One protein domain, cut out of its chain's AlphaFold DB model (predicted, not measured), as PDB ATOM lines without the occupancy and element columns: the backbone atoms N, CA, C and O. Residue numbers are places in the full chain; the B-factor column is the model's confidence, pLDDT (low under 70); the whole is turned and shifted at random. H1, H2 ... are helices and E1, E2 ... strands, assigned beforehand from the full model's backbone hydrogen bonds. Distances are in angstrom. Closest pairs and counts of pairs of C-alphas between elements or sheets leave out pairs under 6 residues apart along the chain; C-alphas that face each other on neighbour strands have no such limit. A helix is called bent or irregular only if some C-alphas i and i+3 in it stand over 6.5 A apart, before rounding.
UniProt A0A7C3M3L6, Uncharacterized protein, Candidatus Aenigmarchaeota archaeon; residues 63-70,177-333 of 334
ATOM      1  N   PHE A  63     170.265 227.531 102.801       91.75
ATOM      2  CA  PHE A  63     171.034 226.775 101.816       91.75
ATOM      3  C   PHE A  63     171.790 227.717 100.876       91.75
ATOM      4  O   PHE A  63     171.204 228.631 100.303       91.75
ATOM      5  N   ILE A  64     173.086 227.464 100.704       91.19
ATOM      6  CA  ILE A  64     173.978 228.236  99.828       91.19
ATOM      7  C   ILE A  64     174.148 227.519  98.487       91.19
ATOM      8  O   ILE A  64     174.092 228.152  97.437       91.19
ATOM      9  N   LYS A  65     174.352 226.195  98.513       88.75
ATOM     10  CA  LYS A  65     174.402 225.347  97.315       88.75
ATOM     11  C   LYS A  65     173.521 224.130  97.520       88.75
ATOM     12  O   LYS A  65     173.547 223.511  98.583       88.75
ATOM     13  N   ARG A  66     172.791 223.757  96.472       78.12
ATOM     14  CA  ARG A  66     172.053 222.496  96.393       78.12
ATOM     15  C   ARG A  66     172.570 221.705  95.205       78.12
ATOM     16  O   ARG A  66     172.852 222.275  94.155       78.12
ATOM     17  N   LEU A  67     172.742 220.400  95.391       77.38
ATOM     18  CA  LEU A  67     173.154 219.522  94.309       77.38
ATOM     19  C   LEU A  67     171.968 219.334  93.357       77.38
ATOM     20  O   LEU A  67     171.028 218.605  93.665       77.38
ATOM     21  N   GLU A  68     172.002 219.991  92.201       72.69
ATOM     22  CA  GLU A  68     171.015 219.746  91.147       72.69
ATOM     23  C   GLU A  68     171.423 218.514  90.334       72.69
ATOM     24  O   GLU A  68     172.498 218.476  89.727       72.69
ATOM     25  N   LYS A  69     170.559 217.497  90.312       71.62
ATOM     26  CA  LYS A  69     170.700 216.349  89.412       71.62
ATOM     27  C   LYS A  69     169.968 216.666  88.110       71.62
ATOM     28  O   LYS A  69     168.754 216.836  88.132       71.62
ATOM     29  N   LYS A  70     170.675 216.710  86.974       73.88
ATOM     30  CA  LYS A  70     170.016 216.574  85.662       73.88
ATOM     31  C   LYS A  70     170.005 215.108  85.251       73.88
ATOM     32  O   LYS A  70     171.003 214.411  85.411       73.88
ATOM     33  N   GLN A 177     192.084 233.530 106.556       75.94
ATOM     34  CA  GLN A 177     190.917 234.233 107.076       75.94
ATOM     35  C   GLN A 177     191.352 235.181 108.196       75.94
ATOM     36  O   GLN A 177     191.685 234.750 109.297       75.94
ATOM     37  N   LYS A 178     191.354 236.488 107.905       62.66
ATOM     38  CA  LYS A 178     191.671 237.527 108.897       62.66
ATOM     39  C   LYS A 178     190.565 237.675 109.948       62.66
ATOM     40  O   LYS A 178     190.868 237.936 111.104       62.66
ATOM     41  N   ASN A 179     189.311 237.447 109.552       82.75
ATOM     42  CA  ASN A 179     188.140 237.569 110.416       82.75
ATOM     43  C   ASN A 179     187.496 236.196 110.593       82.75
ATOM     44  O   ASN A 179     186.642 235.785 109.810       82.75
ATOM     45  N   ILE A 180     187.951 235.472 111.610       87.81
ATOM     46  CA  ILE A 180     187.380 234.181 111.974       87.81
ATOM     47  C   ILE A 180     186.019 234.426 112.637       87.81
ATOM     48  O   ILE A 180     185.953 235.086 113.676       87.81
ATOM     49  N   LYS A 181     184.946 233.874 112.059       91.50
ATOM     50  CA  LYS A 181     183.587 234.043 112.589       91.50
ATOM     51  C   LYS A 181     183.425 233.391 113.955       91.50
ATOM     52  O   LYS A 181     183.913 232.274 114.176       91.50
ATOM     53  N   LYS A 182     182.734 234.114 114.834       92.62
ATOM     54  CA  LYS A 182     182.383 233.750 116.206       92.62
ATOM     55  C   LYS A 182     181.033 234.365 116.549       92.62
ATOM     56  O   LYS A 182     180.726 235.454 116.076       92.62
ATOM     57  N   THR A 183     180.264 233.690 117.386       90.31
ATOM     58  CA  THR A 183     179.044 234.245 117.984       90.31
ATOM     59  C   THR A 183     179.368 234.993 119.273       90.31
ATOM     60  O   THR A 183     180.380 234.732 119.931       90.31
ATOM     61  N   GLU A 184     178.485 235.909 119.669       86.19
ATOM     62  CA  GLU A 184     178.577 236.580 120.973       86.19
ATOM     63  C   GLU A 184     178.350 235.596 122.128       86.19
ATOM     64  O   GLU A 184     179.013 235.669 123.168       86.19
ATOM     65  N   GLU A 185     177.471 234.618 121.912       84.50
ATOM     66  CA  GLU A 185     177.084 233.595 122.880       84.50
ATOM     67  C   GLU A 185     177.667 232.218 122.542       84.50
ATOM     68  O   GLU A 185     177.798 231.879 121.364       84.50
ATOM     69  N   PRO A 186     178.040 231.404 123.549       85.94
ATOM     70  CA  PRO A 186     178.582 230.074 123.316       85.94
ATOM     71  C   PRO A 186     177.460 229.095 122.953       85.94
ATOM     72  O   PRO A 186     176.773 228.553 123.820       85.94
ATOM     73  N   TYR A 187     177.319 228.849 121.657       90.31
ATOM     74  CA  TYR A 187     176.489 227.790 121.097       90.31
ATOM     75  C   TYR A 187     177.350 226.588 120.717       90.31
ATOM     76  O   TYR A 187     178.469 226.766 120.224       90.31
ATOM     77  N   PHE A 188     176.842 225.376 120.913       92.06
ATOM     78  CA  PHE A 188     177.544 224.148 120.549       92.06
ATOM     79  C   PHE A 188     176.896 223.483 119.342       92.06
ATOM     80  O   PHE A 188     175.690 223.243 119.323       92.06
ATOM     81  N   PHE A 189     177.702 223.156 118.338       95.81
ATOM     82  CA  PHE A 189     177.291 222.299 117.229       95.81
ATOM     83  C   PHE A 189     177.866 220.905 117.460       95.81
ATOM     84  O   PHE A 189     179.084 220.736 117.469       95.81
ATOM     85  N   HIS A 190     177.006 219.917 117.672       96.50
ATOM     86  CA  HIS A 190     177.386 218.519 117.827       96.50
ATOM     87  C   HIS A 190     177.213 217.798 116.498       96.50
ATOM     88  O   HIS A 190     176.121 217.793 115.936       96.50
ATOM     89  N   PHE A 191     178.282 217.177 116.019       96.94
ATOM     90  CA  PHE A 191     178.310 216.398 114.792       96.94
ATOM     91  C   PHE A 191     178.572 214.937 115.135       96.94
ATOM     92  O   PHE A 191     179.614 214.604 115.711       96.94
ATOM     93  N   LEU A 192     177.631 214.069 114.775       96.06
ATOM     94  CA  LEU A 192     177.722 212.627 114.991       96.06
ATOM     95  C   LEU A 192     177.213 211.853 113.779       96.06
ATOM     96  O   LEU A 192     176.534 212.407 112.915       96.06
ATOM     97  N   THR A 193     177.551 210.570 113.715       95.38
ATOM     98  CA  THR A 193     177.052 209.665 112.679       95.38
ATOM     99  C   THR A 193     175.830 208.892 113.165       95.38
ATOM    100  O   THR A 193     175.575 208.810 114.369       95.38
ATOM    101  N   GLN A 194     175.082 208.320 112.221       93.75
ATOM    102  CA  GLN A 194     173.969 207.418 112.523       93.75
ATOM    103  C   GLN A 194     174.405 206.273 113.447       93.75
ATOM    104  O   GLN A 194     173.762 206.010 114.456       93.75
ATOM    105  N   GLU A 195     175.540 205.653 113.136       95.06
ATOM    106  CA  GLU A 195     176.068 204.485 113.841       95.06
ATOM    107  C   GLU A 195     176.420 204.805 115.305       95.06
ATOM    108  O   GLU A 195     176.165 204.005 116.207       95.06
ATOM    109  N   PHE A 196     176.964 206.004 115.559       96.06
ATOM    110  CA  PHE A 196     177.197 206.479 116.924       96.06
ATOM    111  C   PHE A 196     175.879 206.601 117.693       96.06
ATOM    112  O   PHE A 196     175.788 206.170 118.845       96.06
ATOM    113  N   LEU A 197     174.860 207.200 117.066       94.69
ATOM    114  CA  LEU A 197     173.573 207.419 117.715       94.69
ATOM    115  C   LEU A 197     172.900 206.091 118.054       94.69
ATOM    116  O   LEU A 197     172.494 205.911 119.194       94.69
ATOM    117  N   GLU A 198     172.858 205.148 117.114       94.31
ATOM    118  CA  GLU A 198     172.282 203.810 117.318       94.31
ATOM    119  C   GLU A 198     172.940 203.061 118.484       94.31
ATOM    120  O   GLU A 198     172.271 202.356 119.237       94.31
ATOM    121  N   THR A 199     174.246 203.255 118.677       96.12
ATOM    122  CA  THR A 199     174.999 202.601 119.754       96.12
ATOM    123  C   THR A 199     174.800 203.287 121.111       96.12
ATOM    124  O   THR A 199     174.770 202.623 122.152       96.12
ATOM    125  N   TYR A 200     174.677 204.619 121.138       96.31
ATOM    126  CA  TYR A 200     174.783 205.410 122.370       96.31
ATOM    127  C   TYR A 200     173.604 206.345 122.664       96.31
ATOM    128  O   TYR A 200     173.733 207.185 123.557       96.31
ATOM    129  N   GLU A 201     172.462 206.204 121.988       94.38
ATOM    130  CA  GLU A 201     171.310 207.120 122.056       94.38
ATOM    131  C   GLU A 201     170.961 207.548 123.488       94.38
ATOM    132  O   GLU A 201     171.055 208.725 123.828       94.38
ATOM    133  N   ASN A 202     170.679 206.591 124.378       95.06
ATOM    134  CA  ASN A 202     170.297 206.881 125.766       95.06
ATOM    135  C   ASN A 202     171.373 207.655 126.548       95.06
ATOM    136  O   ASN A 202     171.057 208.531 127.358       95.06
ATOM    137  N   LYS A 203     172.656 207.332 126.336       96.12
ATOM    138  CA  LYS A 203     173.768 208.038 126.992       96.12
ATOM    139  C   LYS A 203     173.914 209.446 126.415       96.12
ATOM    140  O   LYS A 203     174.061 210.397 127.181       96.12
ATOM    141  N   PHE A 204     173.814 209.578 125.093       95.31
ATOM    142  CA  PHE A 204     173.898 210.850 124.387       95.31
ATOM    143  C   PHE A 204     172.763 211.798 124.775       95.31
ATOM    144  O   PHE A 204     173.020 212.955 125.087       95.31
ATOM    145  N   GLU A 205     171.524 211.320 124.841       91.44
ATOM    146  CA  GLU A 205     170.374 212.146 125.215       91.44
ATOM    147  C   GLU A 205     170.431 212.616 126.661       91.44
ATOM    148  O   GLU A 205     170.107 213.766 126.960       91.44
ATOM    149  N   ASN A 206     170.867 211.745 127.570       90.62
ATOM    150  CA  ASN A 206     171.081 212.143 128.954       90.62
ATOM    151  C   ASN A 206     172.220 213.155 129.077       90.62
ATOM    152  O   ASN A 206     172.086 214.111 129.836       90.62
ATOM    153  N   TRP A 207     173.294 212.988 128.306       92.56
ATOM    154  CA  TRP A 207     174.385 213.953 128.236       92.56
ATOM    155  C   TRP A 207     173.923 215.299 127.663       92.56
ATOM    156  O   TRP A 207     174.235 216.339 128.232       92.56
ATOM    157  N   LEU A 208     173.118 215.298 126.597       90.00
ATOM    158  CA  LEU A 208     172.652 216.504 125.907       90.00
ATOM    159  C   LEU A 208     171.803 217.414 126.810       90.00
ATOM    160  O   LEU A 208     171.793 218.627 126.612       90.00
ATOM    161  N   LYS A 209     171.144 216.866 127.842       84.12
ATOM    162  CA  LYS A 209     170.411 217.656 128.852       84.12
ATOM    163  C   LYS A 209     171.311 218.660 129.585       84.12
ATOM    164  O   LYS A 209     170.835 219.728 129.963       84.12
ATOM    165  N   ASP A 210     172.601 218.360 129.734       82.50
ATOM    166  CA  ASP A 210     173.579 219.261 130.357       82.50
ATOM    167  C   ASP A 210     174.056 220.382 129.408       82.50
ATOM    168  O   ASP A 210     174.764 221.291 129.849       82.50
ATOM    169  N   TYR A 211     173.641 220.364 128.133       82.81
ATOM    170  CA  TYR A 211     174.045 221.316 127.093       82.81
ATOM    171  C   TYR A 211     172.817 221.949 126.407       82.81
ATOM    172  O   TYR A 211     172.454 221.589 125.287       82.81
ATOM    173  N   PRO A 212     172.144 222.920 127.053       72.88
ATOM    174  CA  PRO A 212     170.903 223.504 126.532       72.88
ATOM    175  C   PRO A 212     171.091 224.331 125.244       72.88
ATOM    176  O   PRO A 212     170.205 224.371 124.389       72.88
ATOM    177  N   ASN A 213     172.275 224.925 125.057       81.88
ATOM    178  CA  ASN A 213     172.636 225.778 123.916       81.88
ATOM    179  C   ASN A 213     173.245 224.984 122.751       81.88
ATOM    180  O   ASN A 213     174.265 225.379 122.179       81.88
ATOM    181  N   SER A 214     172.636 223.847 122.426       88.25
ATOM    182  CA  SER A 214     173.221 222.863 121.521       88.25
ATOM    183  C   SER A 214     172.355 222.536 120.317       88.25
ATOM    184  O   SER A 214     171.161 222.264 120.446       88.25
ATOM    185  N   TRP A 215     172.984 222.467 119.148       91.69
ATOM    186  CA  TRP A 215     172.403 221.968 117.906       91.69
ATOM    187  C   TRP A 215     173.084 220.672 117.525       91.69
ATOM    188  O   TRP A 215     174.302 220.553 117.612       91.69
ATOM    189  N   VAL A 216     172.283 219.700 117.114       93.12
ATOM    190  CA  VAL A 216     172.756 218.365 116.773       93.12
ATOM    191  C   VAL A 216     172.568 218.158 115.279       93.12
ATOM    192  O   VAL A 216     171.445 218.229 114.780       93.12
ATOM    193  N   PHE A 217     173.676 217.914 114.589       93.50
ATOM    194  CA  PHE A 217     173.758 217.600 113.170       93.50
ATOM    195  C   PHE A 217     174.137 216.130 113.023       93.50
ATOM    196  O   PHE A 217     175.198 215.694 113.479       93.50
ATOM    197  N   LEU A 218     173.258 215.368 112.384       92.25
ATOM    198  CA  LEU A 218     173.424 213.941 112.197       92.25
ATOM    199  C   LEU A 218     173.837 213.637 110.760       92.25
ATOM    200  O   LEU A 218     173.105 213.922 109.817       92.25
ATOM    201  N   LEU A 219     174.990 212.993 110.608       90.12
ATOM    202  CA  LEU A 219     175.481 212.414 109.359       90.12
ATOM    203  C   LEU A 219     174.818 211.046 109.127       90.12
ATOM    204  O   LEU A 219     175.457 209.997 109.254       90.12
ATOM    205  N   GLY A 220     173.515 211.062 108.858       85.00
ATOM    206  CA  GLY A 220     172.647 209.885 108.849       85.00
ATOM    207  C   GLY A 220     171.248 210.205 108.338       85.00
ATOM    208  O   GLY A 220     171.105 211.178 107.607       85.00
ATOM    209  N   ASN A 221     170.262 209.401 108.760       78.62
ATOM    210  CA  ASN A 221     168.831 209.603 108.511       78.62
ATOM    211  C   ASN A 221     168.091 209.553 109.857       78.62
ATOM    212  O   ASN A 221     168.125 208.519 110.526       78.62
ATOM    213  N   ASN A 222     167.425 210.633 110.273       76.00
ATOM    214  CA  ASN A 222     166.692 210.693 111.542       76.00
ATOM    215  C   ASN A 222     165.710 211.878 111.593       76.00
ATOM    216  O   ASN A 222     166.012 212.981 111.148       76.00
ATOM    217  N   ASP A 223     164.542 211.699 112.209       75.00
ATOM    218  CA  ASP A 223     163.538 212.767 112.310       75.00
ATOM    219  C   ASP A 223     163.740 213.740 113.484       75.00
ATOM    220  O   ASP A 223     163.165 214.827 113.482       75.00
ATOM    221  N   LYS A 224     164.568 213.387 114.472       77.19
ATOM    222  CA  LYS A 224     164.777 214.136 115.722       77.19
ATOM    223  C   LYS A 224     165.845 215.226 115.626       77.19
ATOM    224  O   LYS A 224     165.761 216.228 116.334       77.19
ATOM    225  N   TYR A 225     166.865 215.030 114.794       82.50
ATOM    226  CA  TYR A 225     168.018 215.930 114.676       82.50
ATOM    227  C   TYR A 225     168.118 216.534 113.274       82.50
ATOM    228  O   TYR A 225     167.411 216.113 112.360       82.50
ATOM    229  N   TYR A 226     168.996 217.530 113.089       74.38
ATOM    230  CA  TYR A 226     169.255 218.064 111.753       74.38
ATOM    231  C   TYR A 226     169.901 216.983 110.897       74.38
ATOM    232  O   TYR A 226     171.064 216.624 111.078       74.38
ATOM    233  N   ASP A 227     169.091 216.455 109.996       75.06
ATOM    234  CA  ASP A 227     169.343 215.237 109.255       75.06
ATOM    235  C   ASP A 227     170.044 215.533 107.929       75.06
ATOM    236  O   ASP A 227     169.512 216.228 107.059       75.06
ATOM    237  N   PHE A 228     171.237 214.968 107.760       71.62
ATOM    238  CA  PHE A 228     172.021 215.099 106.543       71.62
ATOM    239  C   PHE A 228     171.289 214.626 105.282       71.62
ATOM    240  O   PHE A 228     171.427 215.252 104.230       71.62
ATOM    241  N   SER A 229     170.467 213.582 105.370       66.81
ATOM    242  CA  SER A 229     169.693 213.080 104.230       66.81
ATOM    243  C   SER A 229     168.684 214.097 103.703       66.81
ATOM    244  O   SER A 229     168.456 214.174 102.494       66.81
ATOM    245  N   LYS A 230     168.153 214.944 104.592       78.44
ATOM    246  CA  LYS A 230     167.238 216.041 104.246       78.44
ATOM    247  C   LYS A 230     167.984 217.263 103.715       78.44
ATOM    248  O   LYS A 230     167.445 217.997 102.889       78.44
ATOM    249  N   LEU A 231     169.220 217.486 104.170       80.88
ATOM    250  CA  LEU A 231     170.073 218.584 103.699       80.88
ATOM    251  C   LEU A 231     170.712 218.295 102.327       80.88
ATOM    252  O   LEU A 231     171.000 219.232 101.578       80.88
ATOM    253  N   GLY A 232     170.908 217.016 101.993       82.38
ATOM    254  CA  GLY A 232     171.589 216.541 100.787       82.38
ATOM    255  C   GLY A 232     173.053 216.168 101.043       82.38
ATOM    256  O   GLY A 232     173.681 216.667 101.969       82.38
ATOM    257  N   ASN A 233     173.616 215.291 100.207       86.12
ATOM    258  CA  ASN A 233     175.027 214.905 100.259       86.12
ATOM    259  C   ASN A 233     175.705 215.188  98.910       86.12
ATOM    260  O   ASN A 233     175.366 214.517  97.931       86.12
ATOM    261  N   PRO A 234     176.667 216.122  98.839       90.69
ATOM    262  CA  PRO A 234     177.059 217.088  99.877       90.69
ATOM    263  C   PRO A 234     176.011 218.205 100.108       90.69
ATOM    264  O   PRO A 234     175.166 218.463  99.249       90.69
ATOM    265  N   ALA A 235     176.095 218.904 101.246       91.38
ATOM    266  CA  ALA A 235     175.261 220.056 101.608       91.38
ATOM    267  C   ALA A 235     176.106 221.284 101.965       91.38
ATOM    268  O   ALA A 235     177.067 221.198 102.729       91.38
ATOM    269  N   TYR A 236     175.706 222.440 101.435       93.19
ATOM    270  CA  TYR A 236     176.362 223.727 101.654       93.19
ATOM    271  C   TYR A 236     175.335 224.714 102.191       93.19
ATOM    272  O   TYR A 236     174.400 225.088 101.478       93.19
ATOM    273  N   PHE A 237     175.486 225.143 103.437       93.94
ATOM    274  CA  PHE A 237     174.499 225.997 104.094       93.94
ATOM    275  C   PHE A 237     175.155 226.965 105.069       93.94
ATOM    276  O   PHE A 237     176.287 226.755 105.501       93.94
ATOM    277  N   SER A 238     174.447 228.037 105.410       94.12
ATOM    278  CA  SER A 238     174.780 228.855 106.564       94.12
ATOM    279  C   SER A 238     173.850 228.556 107.727       94.12
ATOM    280  O   SER A 238     172.636 228.428 107.548       94.12
ATOM    281  N   PHE A 239     174.432 228.488 108.915       91.44
ATOM    282  CA  PHE A 239     173.715 228.363 110.172       91.44
ATOM    283  C   PHE A 239     174.291 229.366 111.168       91.44
ATOM    284  O   PHE A 239     175.509 229.394 111.374       91.44
ATOM    285  N   PHE A 240     173.438 230.232 111.724       89.62
ATOM    286  CA  PHE A 240     173.868 231.572 112.148       89.62
ATOM    287  C   PHE A 240     174.607 232.261 110.981       89.62
ATOM    288  O   PHE A 240     174.091 232.300 109.866       89.62
ATOM    289  N   ASP A 241     175.842 232.706 111.208       91.19
ATOM    290  CA  ASP A 241     176.729 233.255 110.183       91.19
ATOM    291  C   ASP A 241     177.799 232.259 109.718       91.19
ATOM    292  O   ASP A 241     178.605 232.582 108.842       91.19
ATOM    293  N   PHE A 242     177.844 231.045 110.276       94.94
ATOM    294  CA  PHE A 242     178.824 230.032 109.885       94.94
ATOM    295  C   PHE A 242     178.429 229.392 108.568       94.94
ATOM    296  O   PHE A 242     177.317 228.899 108.431       94.94
ATOM    297  N   VAL A 243     179.363 229.337 107.627       95.88
ATOM    298  CA  VAL A 243     179.234 228.567 106.393       95.88
ATOM    299  C   VAL A 243     179.727 227.149 106.660       95.88
ATOM    300  O   VAL A 243     180.884 226.948 107.031       95.88
ATOM    301  N   ILE A 244     178.855 226.168 106.465       95.94
ATOM    302  CA  ILE A 244     179.108 224.763 106.769       95.94
ATOM    303  C   ILE A 244     178.997 223.949 105.481       95.94
ATOM    304  O   ILE A 244     177.995 224.025 104.765       95.94
ATOM    305  N   LEU A 245     180.037 223.162 105.208       95.88
ATOM    306  CA  LEU A 245     180.021 222.097 104.214       95.88
ATOM    307  C   LEU A 245     179.926 220.752 104.933       95.88
ATOM    308  O   LEU A 245     180.831 220.378 105.674       95.88
ATOM    309  N   LEU A 246     178.848 220.024 104.678       94.19
ATOM    310  CA  LEU A 246     178.584 218.690 105.204       94.19
ATOM    311  C   LEU A 246     178.655 217.682 104.046       94.19
ATOM    312  O   LEU A 246     178.051 217.919 103.000       94.19
ATOM    313  N   SER A 247     179.411 216.591 104.175       93.19
ATOM    314  CA  SER A 247     179.581 215.598 103.095       93.19
ATOM    315  C   SER A 247     179.894 214.193 103.633       93.19
ATOM    316  O   SER A 247     180.370 214.044 104.758       93.19
ATOM    317  N   SER A 248     179.707 213.138 102.832       91.56
ATOM    318  CA  SER A 248     180.432 211.876 103.074       91.56
ATOM    319  C   SER A 248     181.916 212.038 102.711       91.56
ATOM    320  O   SER A 248     182.263 212.898 101.902       91.56
ATOM    321  N   SER A 249     182.804 211.238 103.314       93.81
ATOM    322  CA  SER A 249     184.236 211.209 102.955       93.81
ATOM    323  C   SER A 249     184.574 210.250 101.808       93.81
ATOM    324  O   SER A 249     185.730 210.192 101.406       93.81
ATOM    325  N   GLU A 250     183.596 209.528 101.258       91.88
ATOM    326  CA  GLU A 250     183.791 208.482 100.235       91.88
ATOM    327  C   GLU A 250     184.457 209.014  98.957       91.88
ATOM    328  O   GLU A 250     185.234 208.323  98.301       91.88
ATOM    329  N   PHE A 251     184.233 210.289  98.615       91.56
ATOM    330  CA  PHE A 251     184.900 210.915  97.469       91.56
ATOM    331  C   PHE A 251     186.430 210.970  97.622       91.56
ATOM    332  O   PHE A 251     187.126 211.187  96.625       91.56
ATOM    333  N   LEU A 252     186.955 210.800  98.843       94.50
ATOM    334  CA  LEU A 252     188.387 210.765  99.124       94.50
ATOM    335  C   LEU A 252     189.025 209.415  98.799       94.50
ATOM    336  O   LEU A 252     190.228 209.373  98.543       94.50
ATOM    337  N   ASP A 253     188.245 208.332  98.788       92.81
ATOM    338  CA  ASP A 253     188.771 206.962  98.727       92.81
ATOM    339  C   ASP A 253     189.546 206.707  97.422       92.81
ATOM    340  O   ASP A 253     190.522 205.958  97.394       92.81
ATOM    341  N   LYS A 254     189.195 207.428  96.351       92.69
ATOM    342  CA  LYS A 254     189.879 207.356  95.051       92.69
ATOM    343  C   LYS A 254     191.290 207.950  95.020       92.69
ATOM    344  O   LYS A 254     191.992 207.750  94.033       92.69
ATOM    345  N   TYR A 255     191.685 208.732  96.026       91.81
ATOM    346  CA  TYR A 255     192.996 209.391  96.046       91.81
ATOM    347  C   TYR A 255     194.087 208.552  96.716       91.81
ATOM    348  O   TYR A 255     195.263 208.831  96.492       91.81
ATOM    349  N   GLY A 256     193.711 207.523  97.484       88.56
ATOM    350  CA  GLY A 256     194.639 206.667  98.222       88.56
ATOM    351  C   GLY A 256     195.377 207.388  99.361       88.56
ATOM    352  O   GLY A 256     195.707 208.569  99.279       88.56
ATOM    353  N   GLY A 257     195.664 206.666 100.445       91.75
ATOM    354  CA  GLY A 257     196.381 207.199 101.609       91.75
ATOM    355  C   GLY A 257     195.471 207.704 102.733       91.75
ATOM    356  O   GLY A 257     194.279 207.404 102.787       91.75
ATOM    357  N   ALA A 258     196.049 208.445 103.681       93.38
ATOM    358  CA  ALA A 258     195.324 208.917 104.857       93.38
ATOM    359  C   ALA A 258     194.393 210.093 104.509       93.38
ATOM    360  O   ALA A 258     194.847 211.132 104.024       93.38
ATOM    361  N   LYS A 259     193.094 209.967 104.826       93.38
ATOM    362  CA  LYS A 259     192.052 210.971 104.518       93.38
ATOM    363  C   LYS A 259     192.421 212.393 104.960       93.38
ATOM    364  O   LYS A 259     192.168 213.344 104.227       93.38
ATOM    365  N   GLU A 260     193.068 212.553 106.114       93.38
ATOM    366  CA  GLU A 260     193.513 213.863 106.608       93.38
ATOM    367  C   GLU A 260     194.573 214.522 105.717       93.38
ATOM    368  O   GLU A 260     194.500 215.723 105.449       93.38
ATOM    369  N   GLU A 261     195.552 213.753 105.243       94.50
ATOM    370  CA  GLU A 261     196.611 214.255 104.368       94.50
ATOM    371  C   GLU A 261     196.041 214.645 103.002       94.50
ATOM    372  O   GLU A 261     196.299 215.747 102.505       94.50
ATOM    373  N   ILE A 262     195.189 213.778 102.446       96.19
ATOM    374  CA  ILE A 262     194.465 214.029 101.197       96.19
ATOM    375  C   ILE A 262     193.660 215.327 101.327       96.19
ATOM    376  O   ILE A 262     193.805 216.227 100.500       96.19
ATOM    377  N   LEU A 263     192.880 215.488 102.402       96.19
ATOM    378  CA  LEU A 263     192.097 216.702 102.650       96.19
ATOM    379  C   LEU A 263     192.967 217.952 102.749       96.19
ATOM    380  O   LEU A 263     192.640 218.963 102.133       96.19
ATOM    381  N   ARG A 264     194.095 217.908 103.466       95.81
ATOM    382  CA  ARG A 264     195.021 219.054 103.534       95.81
ATOM    383  C   ARG A 264     195.536 219.448 102.154       95.81
ATOM    384  O   ARG A 264     195.658 220.642 101.873       95.81
ATOM    385  N   ASN A 265     195.821 218.476 101.294       96.12
ATOM    386  CA  ASN A 265     196.250 218.748  99.926       96.12
ATOM    387  C   ASN A 265     195.104 219.283  99.052       96.12
ATOM    388  O   ASN A 265     195.320 220.210  98.276       96.12
ATOM    389  N   LEU A 266     193.881 218.789  99.225       97.38
ATOM    390  CA  LEU A 266     192.687 219.285  98.531       97.38
ATOM    391  C   LEU A 266     192.285 220.708  98.952       97.38
ATOM    392  O   LEU A 266     191.884 221.528  98.126       97.38
ATOM    393  N   LEU A 267     192.475 221.066 100.220       96.88
ATOM    394  CA  LEU A 267     192.244 222.430 100.700       96.88
ATOM    395  C   LEU A 267     193.206 223.445 100.074       96.88
ATOM    396  O   LEU A 267     192.769 224.535  99.708       96.88
ATOM    397  N   LYS A 268     194.481 223.080  99.859       95.75
ATOM    398  CA  LYS A 268     195.435 223.911  99.090       95.75
ATOM    399  C   LYS A 268     194.945 224.165  97.662       95.75
ATOM    400  O   LYS A 268     195.261 225.188  97.067       95.75
ATOM    401  N   LYS A 269     194.156 223.250  97.105       96.44
ATOM    402  CA  LYS A 269     193.570 223.362  95.763       96.44
ATOM    403  C   LYS A 269     192.271 224.171  95.765       96.44
ATOM    404  O   LYS A 269     191.713 224.428  94.704       96.44
ATOM    405  N   ARG A 270     191.783 224.581  96.947       96.75
ATOM    406  CA  ARG A 270     190.482 225.242  97.155       96.75
ATOM    407  C   ARG A 270     189.331 224.431  96.523       96.75
ATOM    408  O   ARG A 270     188.325 224.979  96.078       96.75
ATOM    409  N   HIS A 271     189.494 223.108  96.496       96.56
ATOM    410  CA  HIS A 271     188.588 222.188  95.828       96.56
ATOM    411  C   HIS A 271     188.708 220.783  96.428       96.56
ATOM    412  O   HIS A 271     189.778 220.181  96.382       96.56
ATOM    413  N   LEU A 272     187.613 220.228  96.955       95.75
ATOM    414  CA  LEU A 272     187.652 218.918  97.627       95.75
ATOM    415  C   LEU A 272     187.592 217.723  96.669       95.75
ATOM    416  O   LEU A 272     188.060 216.646  97.001       95.75
ATOM    417  N   ASN A 273     187.065 217.896  95.463       94.44
ATOM    418  CA  ASN A 273     187.009 216.814  94.482       94.44
ATOM    419  C   ASN A 273     187.317 217.295  93.047       94.44
ATOM    420  O   ASN A 273     186.392 217.389  92.245       94.44
ATOM    421  N   PRO A 274     188.572 217.684  92.724       93.81
ATOM    422  CA  PRO A 274     188.885 218.351  91.457       93.81
ATOM    423  C   PRO A 274     188.485 217.542  90.229       93.81
ATOM    424  O   PRO A 274     187.946 218.104  89.288       93.81
ATOM    425  N   LYS A 275     188.673 216.222  90.255       90.88
ATOM    426  CA  LYS A 275     188.328 215.365  89.120       90.88
ATOM    427  C   LYS A 275     186.840 215.485  88.802       90.88
ATOM    428  O   LYS A 275     186.007 215.103  89.630       90.88
ATOM    429  N   LEU A 276     186.529 216.000  87.617       84.56
ATOM    430  CA  LEU A 276     185.156 216.214  87.195       84.56
ATOM    431  C   LEU A 276     184.450 214.866  87.093       84.56
ATOM    432  O   LEU A 276     184.933 213.908  86.487       84.56
ATOM    433  N   ASN A 277     183.291 214.791  87.727       76.50
ATOM    434  CA  ASN A 277     182.374 213.674  87.615       76.50
ATOM    435  C   ASN A 277     181.204 214.078  86.708       76.50
ATOM    436  O   ASN A 277     181.130 215.189  86.189       76.50
ATOM    437  N   LYS A 278     180.266 213.154  86.504       68.19
ATOM    438  CA  LYS A 278     179.050 213.414  85.723       68.19
ATOM    439  C   LYS A 278     178.091 214.397  86.414       68.19
ATOM    440  O   LYS A 278     176.992 214.594  85.918       68.19
ATOM    441  N   GLU A 279     178.444 214.979  87.558       68.88
ATOM    442  CA  GLU A 279     177.575 215.914  88.265       68.88
ATOM    443  C   GLU A 279     177.771 217.317  87.690       68.88
ATOM    444  O   GLU A 279     178.886 217.799  87.518       68.88
ATOM    445  N   LEU A 280     176.664 217.984  87.365       67.38
ATOM    446  CA  LEU A 280     176.670 219.257  86.639       67.38
ATOM    447  C   LEU A 280     177.009 220.484  87.478       67.38
ATOM    448  O   LEU A 280     176.879 221.615  87.013       67.38
ATOM    449  N   ASN A 281     177.444 220.265  88.708       73.56
ATOM    450  CA  ASN A 281     177.737 221.325  89.639       73.56
ATOM    451  C   ASN A 281     179.113 221.108  90.225       73.56
ATOM    452  O   ASN A 281     179.430 220.034  90.733       73.56
ATOM    453  N   ASP A 282     179.903 222.174  90.206       87.25
ATOM    454  CA  ASP A 282     181.210 222.198  90.836       87.25
ATOM    455  C   ASP A 282     181.061 222.350  92.361       87.25
ATOM    456  O   ASP A 282     181.456 223.344  92.972       87.25
ATOM    457  N   PHE A 283     180.350 221.409  92.986       89.44
ATOM    458  CA  PHE A 283     179.862 221.557  94.357       89.44
ATOM    459  C   PHE A 283     181.014 221.615  95.358       89.44
ATOM    460  O   PHE A 283     180.998 222.404  96.303       89.44
ATOM    461  N   TYR A 284     182.041 220.803  95.111       93.25
ATOM    462  CA  TYR A 284     183.238 220.716  95.936       93.25
ATOM    463  C   TYR A 284     184.223 221.874  95.721       93.25
ATOM    464  O   TYR A 284     185.248 221.923  96.412       93.25
ATOM    465  N   LEU A 285     183.924 222.810  94.812       94.62
ATOM    466  CA  LEU A 285     184.597 224.101  94.745       94.62
ATOM    467  C   LEU A 285     184.287 224.911  96.006       94.62
ATOM    468  O   LEU A 285     183.123 225.190  96.320       94.62
ATOM    469  N   LEU A 286     185.333 225.336  96.715       95.56
ATOM    470  CA  LEU A 286     185.199 226.101  97.956       95.56
ATOM    471  C   LEU A 286     184.970 227.590  97.654       95.56
ATOM    472  O   LEU A 286     185.892 228.418  97.706       95.56
ATOM    473  N   ASP A 287     183.720 227.891  97.305       93.31
ATOM    474  CA  ASP A 287     183.198 229.237  97.066       93.31
ATOM    475  C   ASP A 287     181.693 229.334  97.404       93.31
ATOM    476  O   ASP A 287     180.901 228.707  96.702       93.31
ATOM    477  N   PRO A 288     181.272 230.050  98.468       94.38
ATOM    478  CA  PRO A 288     182.124 230.777  99.413       94.38
ATOM    479  C   PRO A 288     183.012 229.813 100.207       94.38
ATOM    480  O   PRO A 288     182.735 228.626 100.252       94.38
ATOM    481  N   ILE A 289     184.082 230.280 100.847       95.38
ATOM    482  CA  ILE A 289     184.950 229.406 101.658       95.38
ATOM    483  C   ILE A 289     184.217 229.016 102.955       95.38
ATOM    484  O   ILE A 289     183.713 229.918 103.627       95.38
ATOM    485  N   PRO A 290     184.160 227.724 103.330       96.38
ATOM    486  CA  PRO A 290     183.440 227.306 104.524       96.38
ATOM    487  C   PRO A 290     184.210 227.657 105.798       96.38
ATOM    488  O   PRO A 290     185.438 227.658 105.820       96.38
ATOM    489  N   ASP A 291     183.477 227.917 106.875       96.62
ATOM    490  CA  ASP A 291     184.015 228.045 108.229       96.62
ATOM    491  C   ASP A 291     184.234 226.664 108.870       96.62
ATOM    492  O   ASP A 291     185.173 226.486 109.657       96.62
ATOM    493  N   LEU A 292     183.374 225.701 108.515       97.38
ATOM    494  CA  LEU A 292     183.403 224.309 108.959       97.38
ATOM    495  C   LEU A 292     183.247 223.352 107.773       97.38
ATOM    496  O   LEU A 292     182.350 223.519 106.948       97.38
ATOM    497  N   ILE A 293     184.086 222.318 107.724       97.56
ATOM    498  CA  ILE A 293     183.910 221.166 106.833       97.56
ATOM    499  C   ILE A 293     183.728 219.938 107.712       97.56
ATOM    500  O   ILE A 293     184.614 219.600 108.496       97.56
ATOM    501  N   VAL A 294     182.591 219.273 107.573       97.56
ATOM    502  CA  VAL A 294     182.207 218.128 108.388       97.56
ATOM    503  C   VAL A 294     181.974 216.932 107.478       97.56
ATOM    504  O   VAL A 294     181.155 216.985 106.561       97.56
ATOM    505  N   LEU A 295     182.715 215.856 107.722       96.69
ATOM    506  CA  LEU A 295     182.742 214.676 106.873       96.69
ATOM    507  C   LEU A 295     182.411 213.414 107.668       96.69
ATOM    508  O   LEU A 295     183.038 213.154 108.694       96.69
ATOM    509  N   LYS A 296     181.495 212.584 107.158       95.38
ATOM    510  CA  LYS A 296     181.315 211.212 107.666       95.38
ATOM    511  C   LYS A 296     182.531 210.366 107.289       95.38
ATOM    512  O   LYS A 296     182.834 210.244 106.102       95.38
ATOM    513  N   ALA A 297     183.212 209.785 108.269       94.50
ATOM    514  CA  ALA A 297     184.449 209.024 108.112       94.50
ATOM    515  C   ALA A 297     184.454 207.757 108.982       94.50
ATOM    516  O   ALA A 297     183.599 207.568 109.836       94.50
ATOM    517  N   GLU A 298     185.442 206.885 108.783       93.69
ATOM    518  CA  GLU A 298     185.595 205.653 109.577       93.69
ATOM    519  C   GLU A 298     186.095 205.919 111.002       93.69
ATOM    520  O   GLU A 298     185.855 205.133 111.912       93.69
ATOM    521  N   ARG A 299     186.829 207.018 111.208       94.56
ATOM    522  CA  ARG A 299     187.420 207.386 112.497       94.56
ATOM    523  C   ARG A 299     187.157 208.847 112.803       94.56
ATOM    524  O   ARG A 299     187.227 209.693 111.914       94.56
ATOM    525  N   THR A 300     186.912 209.133 114.080       96.75
ATOM    526  CA  THR A 300     186.701 210.503 114.541       96.75
ATOM    527  C   THR A 300     188.023 211.230 114.755       96.75
ATOM    528  O   THR A 300     188.805 210.849 115.639       96.75
ATOM    529  N   SER A 301     188.237 212.313 114.015       97.12
ATOM    530  CA  SER A 301     189.375 213.223 114.167       97.12
ATOM    531  C   SER A 301     189.013 214.645 113.735       97.12
ATOM    532  O   SER A 301     187.952 214.895 113.166       97.12
ATOM    533  N   PHE A 302     189.865 215.616 114.050       97.69
ATOM    534  CA  PHE A 302     189.649 216.999 113.642       97.69
ATOM    535  C   PHE A 302     190.970 217.741 113.493       97.69
ATOM    536  O   PHE A 302     191.970 217.409 114.130       97.69
ATOM    537  N   PHE A 303     190.972 218.779 112.664       97.25
ATOM    538  CA  PHE A 303     192.100 219.691 112.534       97.25
ATOM    539  C   PHE A 303     191.663 221.045 111.981       97.25
ATOM    540  O   PHE A 303     190.570 221.196 111.448       97.25
ATOM    541  N   ASN A 304     192.540 222.044 112.077       95.44
ATOM    542  CA  ASN A 304     192.312 223.353 111.474       95.44
ATOM    543  C   ASN A 304     193.216 223.559 110.253       95.44
ATOM    544  O   ASN A 304     194.366 223.105 110.218       95.44
ATOM    545  N   TYR A 305     192.703 224.284 109.261       95.06
ATOM    546  CA  TYR A 305     193.449 224.710 108.083       95.06
ATOM    547  C   TYR A 305     193.047 226.136 107.697       95.06
ATOM    548  O   TYR A 305     191.947 226.373 107.206       95.06
ATOM    549  N   LYS A 306     193.941 227.104 107.938       94.19
ATOM    550  CA  LYS A 306     193.775 228.525 107.559       94.19
ATOM    551  C   LYS A 306     192.446 229.179 107.982       94.19
ATOM    552  O   LYS A 306     191.894 229.999 107.254       94.19
ATOM    553  N   GLY A 307     191.963 228.840 109.175       92.81
ATOM    554  CA  GLY A 307     190.706 229.360 109.727       92.81
ATOM    555  C   GLY A 307     189.499 228.445 109.509       92.81
ATOM    556  O   GLY A 307     188.492 228.615 110.189       92.81
ATOM    557  N   ILE A 308     189.623 227.421 108.660       95.81
ATOM    558  CA  ILE A 308     188.599 226.386 108.483       95.81
ATOM    559  C   ILE A 308     188.799 225.291 109.524       95.81
ATOM    560  O   ILE A 308     189.910 224.771 109.673       95.81
ATOM    561  N   SER A 309     187.721 224.917 110.206       97.25
ATOM    562  CA  SER A 309     187.692 223.767 111.109       97.25
ATOM    563  C   SER A 309     187.201 222.531 110.356       97.25
ATOM    564  O   SER A 309     186.110 222.540 109.792       97.25
ATOM    565  N   LEU A 310     188.017 221.477 110.320       97.69
ATOM    566  CA  LEU A 310     187.710 220.207 109.667       97.69
ATOM    567  C   LEU A 310     187.402 219.136 110.702       97.69
ATOM    568  O   LEU A 310     188.202 218.900 111.607       97.69
ATOM    569  N   LEU A 311     186.243 218.507 110.552       98.19
ATOM    570  CA  LEU A 311     185.693 217.518 111.464       98.19
ATOM    571  C   LEU A 311     185.432 216.233 110.676       98.19
ATOM    572  O   LEU A 311     184.593 216.206 109.780       98.19
ATOM    573  N   LEU A 312     186.162 215.172 111.000       97.50
ATOM    574  CA  LEU A 312     185.923 213.820 110.511       97.50
ATOM    575  C   LEU A 312     185.156 213.089 111.611       97.50
ATOM    576  O   LEU A 312     185.682 212.902 112.704       97.50
ATOM    577  N   CYS A 313     183.905 212.725 111.358       96.88
ATOM    578  CA  CYS A 313     183.021 212.085 112.330       96.88
ATOM    579  C   CYS A 313     182.924 210.590 112.028       96.88
ATOM    580  O   CYS A 313     182.452 210.223 110.953       96.88
ATOM    581  N   GLY A 314     183.348 209.753 112.974       96.06
ATOM    582  CA  GLY A 314     183.189 208.301 112.929       96.06
ATOM    583  C   GLY A 314     182.252 207.762 114.014       96.06
ATOM    584  O   GLY A 314     181.718 208.537 114.809       96.06
ATOM    585  N   PRO A 315     182.060 206.433 114.062       96.62
ATOM    586  CA  PRO A 315     181.029 205.792 114.882       96.62
ATOM    587  C   PRO A 315     181.346 205.769 116.386       96.62
ATOM    588  O   PRO A 315     180.446 205.638 117.204       96.62
ATOM    589  N   GLU A 316     182.615 205.921 116.772       96.25
ATOM    590  CA  GLU A 316     183.075 205.739 118.161       96.25
ATOM    591  C   GLU A 316     182.840 206.963 119.064       96.25
ATOM    592  O   GLU A 316     182.929 206.896 120.291       96.25
ATOM    593  N   SER A 317     182.649 208.141 118.467       97.38
ATOM    594  CA  SER A 317     182.590 209.407 119.209       97.38
ATOM    595  C   SER A 317     182.019 210.528 118.357       97.38
ATOM    596  O   SER A 317     182.196 210.537 117.138       97.38
ATOM    597  N   PHE A 318     181.430 211.525 119.010       97.62
ATOM    598  CA  PHE A 318     180.951 212.740 118.359       97.62
ATOM    599  C   PHE A 318     181.892 213.921 118.599       97.62
ATOM    600  O   PHE A 318     182.718 213.919 119.520       97.62
ATOM    601  N   LEU A 319     181.765 214.937 117.747       98.25
ATOM    602  CA  LEU A 319     182.535 216.173 117.830       98.25
ATOM    603  C   LEU A 319     181.621 217.336 118.197       98.25
ATOM    604  O   LEU A 319     180.565 217.509 117.599       98.25
ATOM    605  N   SER A 320     182.049 218.153 119.152       97.62
ATOM    606  CA  SER A 320     181.351 219.369 119.568       97.62
ATOM    607  C   SER A 320     182.175 220.585 119.184       97.62
ATOM    608  O   SER A 320     183.324 220.691 119.599       97.62
ATOM    609  N   PHE A 321     181.594 221.510 118.430       97.50
ATOM    610  CA  PHE A 321     182.210 222.779 118.062       97.50
ATOM    611  C   PHE A 321     181.570 223.920 118.848       97.50
ATOM    612  O   PHE A 321     180.373 224.176 118.715       97.50
ATOM    613  N   ASN A 322     182.366 224.621 119.652       95.12
ATOM    614  CA  ASN A 322     181.927 225.825 120.346       95.12
ATOM    615  C   ASN A 322     182.031 227.028 119.402       95.12
ATOM    616  O   ASN A 322     183.120 227.467 119.053       95.12
ATOM    617  N   THR A 323     180.905 227.603 119.011       94.25
ATOM    618  CA  THR A 323     180.822 228.738 118.072       94.25
ATOM    619  C   THR A 323     181.502 230.023 118.551       94.25
ATOM    620  O   THR A 323     181.933 230.829 117.728       94.25
ATOM    621  N   LYS A 324     181.663 230.222 119.862       92.81
ATOM    622  CA  LYS A 324     182.315 231.412 120.424       92.81
ATOM    623  C   LYS A 324     183.827 231.237 120.524       92.81
ATOM    624  O   LYS A 324     184.587 232.101 120.081       92.81
ATOM    625  N   SER A 325     184.292 230.126 121.100       93.44
ATOM    626  CA  SER A 325     185.733 229.873 121.277       93.44
ATOM    627  C   SER A 325     186.390 229.234 120.053       93.44
ATOM    628  O   SER A 325     187.593 229.401 119.856       93.44
ATOM    629  N   ARG A 326     185.601 228.554 119.212       93.88
ATOM    630  CA  ARG A 326     186.016 227.621 118.146       93.88
ATOM    631  C   ARG A 326     186.769 226.393 118.631       93.88
ATOM    632  O   ARG A 326     187.449 225.726 117.853       93.88
ATOM    633  N   GLU A 327     186.648 226.098 119.916       95.56
ATOM    634  CA  GLU A 327     187.156 224.865 120.487       95.56
ATOM    635  C   GLU A 327     186.367 223.669 119.948       95.56
ATOM    636  O   GLU A 327     185.143 223.736 119.795       95.56
ATOM    637  N   ILE A 328     187.091 222.588 119.655       97.75
ATOM    638  CA  ILE A 328     186.519 221.315 119.229       97.75
ATOM    639  C   ILE A 328     186.781 220.298 120.332       97.75
ATOM    640  O   ILE A 328     187.932 220.064 120.701       97.75
ATOM    641  N   LEU A 329     185.714 219.683 120.831       96.69
ATOM    642  CA  LEU A 329     185.773 218.624 121.833       96.69
ATOM    643  C   LEU A 329     185.360 217.300 121.197       96.69
ATOM    644  O   LEU A 329     184.342 217.228 120.510       96.69
ATOM    645  N   LYS A 330     186.143 216.251 121.448       97.75
ATOM    646  CA  LYS A 330     185.806 214.871 121.090       97.75
ATOM    647  C   LYS A 330     185.249 214.167 122.321       97.75
ATOM    648  O   LYS A 330     185.905 214.161 123.360       97.75
ATOM    649  N   THR A 331     184.069 213.567 122.202       97.31
ATOM    650  CA  THR A 331     183.389 212.908 123.324       97.31
ATOM    651  C   THR A 331     182.978 211.490 122.946       97.31
ATOM    652  O   THR A 331     182.340 211.269 121.916       97.31
ATOM    653  N   SER A 332     183.349 210.529 123.793       95.69
ATOM    654  CA  SER A 332     182.999 209.110 123.688       95.69
ATOM    655  C   SER A 332     182.293 208.641 124.961       95.69
ATOM    656  O   SER A 332     182.492 209.212 126.033       95.69
ATOM    657  N   PHE A 333     181.490 207.585 124.843       93.38
ATOM    658  CA  PHE A 333     180.788 206.950 125.970       93.38
ATOM    659  C   PHE A 333     181.246 205.508 126.247       93.38
ATOM    660  O   PHE A 333     180.551 204.777 126.972       93.38
TER     661      PHE A 333
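This is residues 63 to 70 and 177 to 333 of the 334 residues of an uncharacterized protein of Candidatus Aenigmarchaeota archaeon (UniProt A0A7C3M3L6). Two strongly twisted sheets form a sandwich, partly face to face: a larger one, E1 E4 E5 E6 E8 E7, whose strands E1 and E4 reach beyond the overlap, and a smaller one, E3 E2 E9 E10, with strands at 13 degrees to those of the larger. H1 packs on the outer face of the smaller sheet, and H4 covers E8 and E7 on the outer face of the larger. The printed part has 165 residues, with four named helices and ten named strands in the order E1 E2 H1 E3 H2 E4 E5 H3 H4 E6 E7 E8 E9 E10; both sheets are mixed, as is the class, helices and strands. It is compact, with a radius of gyration of the C-alphas of 15.4 A, and rounded, spanning 44 by 35 by 31 A.

E1, residues 63 to 65, is antiparallel to its neighbour E4, residues 235 to 239; N 64 and O 236, 2.8 A apart, are within hydrogen-bond range, as are the N and O pairs below. E2, residues 188 to 193, H1, residues 194 to 208, and E3, residues 214 to 219, form a strand-helix-strand unit, parallel neighbour strands with a helix between, its crossover right-handed; N 190 and O 215 are 2.8 A apart. H1 is on its sheet at a height of 9.0 A; its closest C-alphas to E3 are Gln 194 and Leu 219, 6.1 A. H2, residues 228 to 231, only grazes both sheets. E4 and E5, residues 242 to 248, form a hairpin, N 237 to O 244 3.1 A. E5, H3, residues 250 to 255, H4, residues 259 to 268, and E6, residues 292 to 296, form another right-handed unit, N 245 to O 292 2.9 A. H3 and H4 touch about perpendicular at 81 degrees, closest C-alphas Leu 252 and Lys 259, 6.5 A. H4 makes two layers with its sheet, a helix on one face, at a height of 10.1 A over E8, residues 308 to 313, and E7, residues 301 to 305. E7 and E8 form a hairpin, N 303 to O 310 3.0 A; E6 and E8 are parallel, N 295 to O 311 2.8 A. E9, residues 318 to 322, is antiparallel to E2, N 191 to O 319 2.8 A, and forms a hairpin with E10, residues 328 to 331, N 320 to O 329 2.8 A. Every O i to N i+4 pair is within range in H4, 9 of 11 in H1 and 0 of 2 in H3, beside 2 of 3 O i to N i+3 pairs; H2 is too short for one.

C-alpha 63 begins E1 at (171.034, 226.775, 101.816), and C-alpha 331 ends E10 at (183.389, 212.908, 123.324). E5 is 19.5 A long, E2 16.5 A, H1 16.2 A and H4 14.4 A. H1 is irregular, C-alphas 199 and 202 being 8.8 A apart; H3 is only just irregular, C-alphas 251 and 254 being 6.6 A apart.

The C-alphas farthest apart are those of Asp 210 and Lys 278, 45.3 A. Residues 71 to 176 are cut out, leaving 34.7 A between C-alphas 70 and 177. The link H4 to E6 is long, 23 residues. In this model pLDDT is under 70 at residues 178, 229 and 278 to 280.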